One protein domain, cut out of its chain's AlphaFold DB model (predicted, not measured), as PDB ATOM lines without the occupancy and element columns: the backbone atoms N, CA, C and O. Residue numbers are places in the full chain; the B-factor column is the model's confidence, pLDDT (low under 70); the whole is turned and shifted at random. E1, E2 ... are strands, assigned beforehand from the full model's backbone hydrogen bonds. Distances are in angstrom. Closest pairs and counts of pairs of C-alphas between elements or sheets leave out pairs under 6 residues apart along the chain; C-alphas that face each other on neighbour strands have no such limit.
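Overview. This is residues 9 to 46 and 59 to 67 of the 67 residues of an uncharacterized protein of Frigoribacterium sp. MCBA15_019 (UniProt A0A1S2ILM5). This domain has little regular structure: a long loop, residues 9 to 35, runs out, folds back and leads into one strand of a two-stranded antiparallel ribbon, E1 and E2. Residues 16 to 22, round the loop's turn, stick out. The printed part has 47 residues with no named helix and two strands, E1 then E2; the class is all strand, with only 12 residues in named elements. It is loose, with a radius of gyration of the C-alphas of 12.5 A, and only just elongated, spanning 37 by 18 by 16 A.

Along the chain. Start at C-alpha 9, (11.185, 12.345, -35.144). At C-alpha 36, (5.991, 15.065, -22.996), E1 begins, residues 36 to 41, 16.7 A long. E2, residues 60 to 65, runs 15.8 A to C-alpha 65 at (8.767, 11.031, -21.681).

Arrangement. E1 and E2 are antiparallel neighbours, their directions 153 degrees apart. Look at N 38 and O 63, within hydrogen-bond range at 2.9 A.

Size, cuts and confidence. The C-alphas of Thr 18 and Asp 67 are farthest apart, 36.8 A. Residues 47 to 58 are cut out; C-alphas 46 and 59 are 10.3 A apart. Residues 9 and 46 have pLDDT under 70.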
ATOM      1  N   PRO A   9      10.223  13.410 -34.906       66.50
ATOM      2  CA  PRO A   9      11.185  12.345 -35.144       66.50
ATOM      3  C   PRO A   9      10.584  10.975 -34.792       66.50
ATOM      4  O   PRO A   9      10.197  10.709 -33.654       66.50
ATOM      5  N   VAL A  10      10.531  10.084 -35.785       76.12
ATOM      6  CA  VAL A  10      10.060   8.702 -35.629       76.12
ATOM      7  C   VAL A  10      11.255   7.774 -35.442       76.12
ATOM      8  O   VAL A  10      12.162   7.744 -36.273       76.12
ATOM      9  N   TYR A  11      11.228   6.971 -34.379       82.88
ATOM     10  CA  TYR A  11      12.209   5.915 -34.130       82.88
ATOM     11  C   TYR A  11      11.517   4.561 -34.182       82.88
ATOM     12  O   TYR A  11      10.469   4.367 -33.566       82.88
ATOM     13  N   SER A  12      12.100   3.622 -34.922       85.12
ATOM     14  CA  SER A  12      11.510   2.308 -35.161       85.12
ATOM     15  C   SER A  12      12.535   1.186 -35.014       85.12
ATOM     16  O   SER A  12      13.740   1.377 -35.186       85.12
ATOM     17  N   VAL A  13      12.029  -0.002 -34.687       83.50
ATOM     18  CA  VAL A  13      12.762  -1.269 -34.745       83.50
ATOM     19  C   VAL A  13      12.030  -2.168 -35.734       83.50
ATOM     20  O   VAL A  13      10.816  -2.336 -35.626       83.50
ATOM     21  N   THR A  14      12.769  -2.768 -36.665       83.12
ATOM     22  CA  THR A  14      12.242  -3.736 -37.637       83.12
ATOM     23  C   THR A  14      12.991  -5.055 -37.482       83.12
ATOM     24  O   THR A  14      14.212  -5.049 -37.333       83.12
ATOM     25  N   THR A  15      12.278  -6.183 -37.541       78.62
ATOM     26  CA  THR A  15      12.884  -7.521 -37.621       78.62
ATOM     27  C   THR A  15      12.442  -8.245 -38.891       78.62
ATOM     28  O   THR A  15      11.391  -7.945 -39.453       78.62
ATOM     29  N   VAL A  16      13.255  -9.207 -39.323       80.75
ATOM     30  CA  VAL A  16      12.929 -10.180 -40.378       80.75
ATOM     31  C   VAL A  16      12.730 -11.592 -39.815       80.75
ATOM     32  O   VAL A  16      12.587 -12.545 -40.580       80.75
ATOM     33  N   ASP A  17      12.750 -11.739 -38.488       79.06
ATOM     34  CA  ASP A  17      12.517 -13.016 -37.822       79.06
ATOM     35  C   ASP A  17      11.097 -13.533 -38.089       79.06
ATOM     36  O   ASP A  17      10.156 -12.775 -38.334       79.06
ATOM     37  N   THR A  18      10.938 -14.856 -38.039       78.06
ATOM     38  CA  THR A  18       9.623 -15.481 -38.225       78.06
ATOM     39  C   THR A  18       8.708 -15.125 -37.056       78.06
ATOM     40  O   THR A  18       9.065 -15.364 -35.906       78.06
ATOM     41  N   PHE A  19       7.517 -14.592 -37.345       75.81
ATOM     42  CA  PHE A  19       6.510 -14.298 -36.327       75.81
ATOM     43  C   PHE A  19       5.914 -15.602 -35.779       75.81
ATOM     44  O   PHE A  19       5.182 -16.304 -36.475       75.81
ATOM     45  N   ASP A  20       6.228 -15.923 -34.526       80.31
ATOM     46  CA  ASP A  20       5.799 -17.138 -33.821       80.31
ATOM     47  C   ASP A  20       4.560 -16.916 -32.931       80.31
ATOM     48  O   ASP A  20       4.206 -17.754 -32.102       80.31
ATOM     49  N   GLY A  21       3.873 -15.786 -33.129       78.50
ATOM     50  CA  GLY A  21       2.721 -15.365 -32.335       78.50
ATOM     51  C   GLY A  21       3.061 -14.373 -31.222       78.50
ATOM     52  O   GLY A  21       2.138 -13.854 -30.591       78.50
ATOM     53  N   LEU A  22       4.342 -14.057 -31.001       76.81
ATOM     54  CA  LEU A  22       4.776 -12.990 -30.104       76.81
ATOM     55  C   LEU A  22       5.758 -12.055 -30.818       76.81
ATOM     56  O   LEU A  22       6.691 -12.484 -31.484       76.81
ATOM     57  N   PHE A  23       5.582 -10.750 -30.623       76.38
ATOM     58  CA  PHE A  23       6.572  -9.754 -31.019       76.38
ATOM     59  C   PHE A  23       6.986  -8.946 -29.791       76.38
ATOM     60  O   PHE A  23       6.147  -8.333 -29.128       76.38
ATOM     61  N   ARG A  24       8.282  -8.969 -29.465       82.50
ATOM     62  CA  ARG A  24       8.877  -8.187 -28.378       82.50
ATOM     63  C   ARG A  24      10.137  -7.509 -28.889       82.50
ATOM     64  O   ARG A  24      11.000  -8.162 -29.464       82.50
ATOM     65  N   PHE A  25      10.254  -6.216 -28.627       81.38
ATOM     66  CA  PHE A  25      11.423  -5.414 -28.960       81.38
ATOM     67  C   PHE A  25      11.738  -4.456 -27.812       81.38
ATOM     68  O   PHE A  25      10.871  -4.138 -26.997       81.38
ATOM     69  N   GLU A  26      12.983  -3.998 -27.761       86.44
ATOM     70  CA  GLU A  26      13.419  -2.915 -26.884       86.44
ATOM     71  C   GLU A  26      13.868  -1.752 -27.768       86.44
ATOM     72  O   GLU A  26      14.746  -1.908 -28.615       86.44
ATOM     73  N   LEU A  27      13.239  -0.589 -27.593       83.75
ATOM     74  CA  LEU A  27      13.620   0.643 -28.274       83.75
ATOM     75  C   LEU A  27      14.290   1.561 -27.253       83.75
ATOM     76  O   LEU A  27      13.664   1.987 -26.285       83.75
ATOM     77  N   THR A  28      15.566   1.870 -27.470       87.62
ATOM     78  CA  THR A  28      16.255   2.899 -26.685       87.62
ATOM     79  C   THR A  28      15.955   4.258 -27.301       87.62
ATOM     80  O   THR A  28      16.327   4.505 -28.447       87.62
ATOM     81  N   LEU A  29      15.293   5.135 -26.546       85.50
ATOM     82  CA  LEU A  29      15.066   6.513 -26.973       85.50
ATOM     83  C   LEU A  29      16.391   7.293 -26.941       85.50
ATOM     84  O   LEU A  29      17.173   7.132 -25.996       85.50
ATOM     85  N   PRO A  30      16.681   8.124 -27.952       85.00
ATOM     86  CA  PRO A  30      17.865   8.970 -27.926       85.00
ATOM     87  C   PRO A  30      17.726  10.082 -26.882       85.00
ATOM     88  O   PRO A  30      16.633  10.412 -26.430       85.00
ATOM     89  N   ARG A  31      18.861  10.668 -26.487       86.12
ATOM     90  CA  ARG A  31      18.905  11.681 -25.418       86.12
ATOM     91  C   ARG A  31      18.167  12.975 -25.754       86.12
ATOM     92  O   ARG A  31      17.822  13.710 -24.841       86.12
ATOM     93  N   ASP A  32      18.008  13.272 -27.033       86.81
ATOM     94  CA  ASP A  32      17.324  14.447 -27.566       86.81
ATOM     95  C   ASP A  32      15.879  14.141 -27.991       86.81
ATOM     96  O   ASP A  32      15.250  14.965 -28.655       86.81
ATOM     97  N   PHE A  33      15.340  12.975 -27.608       87.69
ATOM     98  CA  PHE A  33      13.937  12.659 -27.845       87.69
ATOM     99  C   PHE A  33      13.035  13.684 -27.127       87.69
ATOM    100  O   PHE A  33      13.280  13.967 -25.951       87.69
ATOM    101  N   PRO A  34      12.003  14.238 -27.795       87.44
ATOM    102  CA  PRO A  34      11.143  15.259 -27.201       87.44
ATOM    103  C   PRO A  34      10.483  14.798 -25.898       87.44
ATOM    104  O   PRO A  34       9.977  13.677 -25.807       87.44
ATOM    105  N   THR A  35      10.456  15.680 -24.899       90.56
ATOM    106  CA  THR A  35       9.770  15.425 -23.629       90.56
ATOM    107  C   THR A  35       8.266  15.673 -23.771       90.56
ATOM    108  O   THR A  35       7.827  16.445 -24.627       90.56
ATOM    109  N   GLY A  36       7.457  14.989 -22.954       90.50
ATOM    110  CA  GLY A  36       5.991  15.065 -22.996       90.50
ATOM    111  C   GLY A  36       5.295  13.775 -23.440       90.50
ATOM    112  O   GLY A  36       5.828  12.674 -23.290       90.50
ATOM    113  N   GLU A  37       4.059  13.906 -23.936       90.44
ATOM    114  CA  GLU A  37       3.264  12.761 -24.389       90.44
ATOM    115  C   GLU A  37       3.813  12.211 -25.707       90.44
ATOM    116  O   GLU A  37       3.911  12.924 -26.703       90.44
ATOM    117  N   ALA A  38       4.129  10.921 -25.707       88.81
ATOM    118  CA  ALA A  38       4.590  10.182 -26.867       88.81
ATOM    119  C   ALA A  38       3.672   8.988 -27.146       88.81
ATOM    120  O   ALA A  38       2.926   8.515 -26.282       88.81
ATOM    121  N   TYR A  39       3.743   8.481 -28.372       86.88
ATOM    122  CA  TYR A  39       2.970   7.337 -28.836       86.88
ATOM    123  C   TYR A  39       3.905   6.258 -29.381       86.88
ATOM    124  O   TYR A  39       4.852   6.556 -30.108       86.88
ATOM    125  N   ALA A  40       3.620   5.002 -29.054       86.56
ATOM    126  CA  ALA A  40       4.249   3.837 -29.658       86.56
ATOM    127  C   ALA A  40       3.172   2.949 -30.279       86.56
ATOM    128  O   ALA A  40       2.108   2.751 -29.695       86.56
ATOM    129  N   GLY A  41       3.457   2.373 -31.441       83.69
ATOM    130  CA  GLY A  41       2.559   1.430 -32.092       83.69
ATOM    131  C   GLY A  41       3.264   0.612 -33.160       83.69
ATOM    132  O   GLY A  41       4.381   0.934 -33.570       83.69
ATOM    133  N   VAL A  42       2.609  -0.456 -33.602       80.19
ATOM    134  CA  VAL A  42       3.108  -1.279 -34.707       80.19
ATOM    135  C   VAL A  42       2.666  -0.654 -36.028       80.19
ATOM    136  O   VAL A  42       1.470  -0.555 -36.312       80.19
ATOM    137  N   ALA A  43       3.639  -0.206 -36.820       77.50
ATOM    138  CA  ALA A  43       3.404   0.265 -38.181       77.50
ATOM    139  C   ALA A  43       3.008  -0.905 -39.094       77.50
ATOM    140  O   ALA A  43       3.416  -2.042 -38.861       77.50
ATOM    141  N   ASP A  44       2.201  -0.620 -40.118       71.56
ATOM    142  CA  ASP A  44       1.788  -1.577 -41.155       71.56
ATOM    143  C   ASP A  44       1.090  -2.859 -40.659       71.56
ATOM    144  O   ASP A  44       0.962  -3.825 -41.413       71.56
ATOM    145  N   TRP A  45       0.560  -2.843 -39.427       72.25
ATOM    146  CA  TRP A  45      -0.200  -3.947 -38.818       72.25
ATOM    147  C   TRP A  45      -1.343  -4.462 -39.706       72.25
ATOM    148  O   TRP A  45      -1.660  -5.646 -39.695       72.25
ATOM    149  N   ASP A  46      -1.942  -3.567 -40.492       59.94
ATOM    150  CA  ASP A  46      -3.182  -3.801 -41.235       59.94
ATOM    151  C   ASP A  46      -2.978  -3.964 -42.755       59.94
ATOM    152  O   ASP A  46      -3.909  -3.887 -43.554       59.94
ATOM    153  N   PRO A  59      -2.008  -2.385 -32.526       76.94
ATOM    154  CA  PRO A  59      -1.638  -2.277 -31.129       76.94
ATOM    155  C   PRO A  59      -0.747  -1.047 -30.958       76.94
ATOM    156  O   PRO A  59       0.265  -0.880 -31.646       76.94
ATOM    157  N   GLY A  60      -1.136  -0.193 -30.021       83.25
ATOM    158  CA  GLY A  60      -0.403   1.007 -29.667       83.25
ATOM    159  C   GLY A  60      -0.764   1.495 -28.273       83.25
ATOM    160  O   GLY A  60      -1.768   1.081 -27.688       83.25
ATOM    161  N   ALA A  61       0.089   2.349 -27.729       84.19
ATOM    162  CA  ALA A  61      -0.062   2.941 -26.412       84.19
ATOM    163  C   ALA A  61       0.562   4.337 -26.386       84.19
ATOM    164  O   ALA A  61       1.548   4.605 -27.073       84.19
ATOM    165  N   THR A  62       0.003   5.212 -25.555       89.00
ATOM    166  CA  THR A  62       0.641   6.478 -25.191       89.00
ATOM    167  C   THR A  62       1.470   6.308 -23.924       89.00
ATOM    168  O   THR A  62       1.160   5.489 -23.055       89.00
ATOM    169  N   PHE A  63       2.549   7.075 -23.819       88.75
ATOM    170  CA  PHE A  63       3.424   7.106 -22.652       88.75
ATOM    171  C   PHE A  63       3.983   8.517 -22.445       88.75
ATOM    172  O   PHE A  63       3.891   9.367 -23.325       88.75
ATOM    173  N   GLN A  64       4.532   8.779 -21.260       92.12
ATOM    174  CA  GLN A  64       5.138  10.068 -20.925       92.12
ATOM    175  C   GLN A  64       6.662   9.951 -20.956       92.12
ATOM    176  O   GLN A  64       7.225   9.075 -20.293       92.12
ATOM    177  N   VAL A  65       7.314  10.838 -21.704       88.88
ATOM    178  CA  VAL A  65       8.767  11.031 -21.681       88.88
ATOM    179  C   VAL A  65       9.083  12.118 -20.664       88.88
ATOM    180  O   VAL A  65       8.659  13.264 -20.817       88.88
ATOM    181  N   ALA A  66       9.791  11.730 -19.606       85.25
ATOM    182  CA  ALA A  66      10.263  12.648 -18.579       85.25
ATOM    183  C   ALA A  66      11.432  13.508 -19.093       85.25
ATOM    184  O   ALA A  66      12.166  13.069 -19.979       85.25
ATOM    185  N   ASP A  67      11.592  14.696 -18.501       74.06
ATOM    186  CA  ASP A  67      12.784  15.545 -18.659       74.06
ATOM    187  C   ASP A  67      14.062  14.897 -18.092       74.06
ATOM    188  O   ASP A  67      13.971  14.158 -17.077       74.06
TER     189      ASP A  67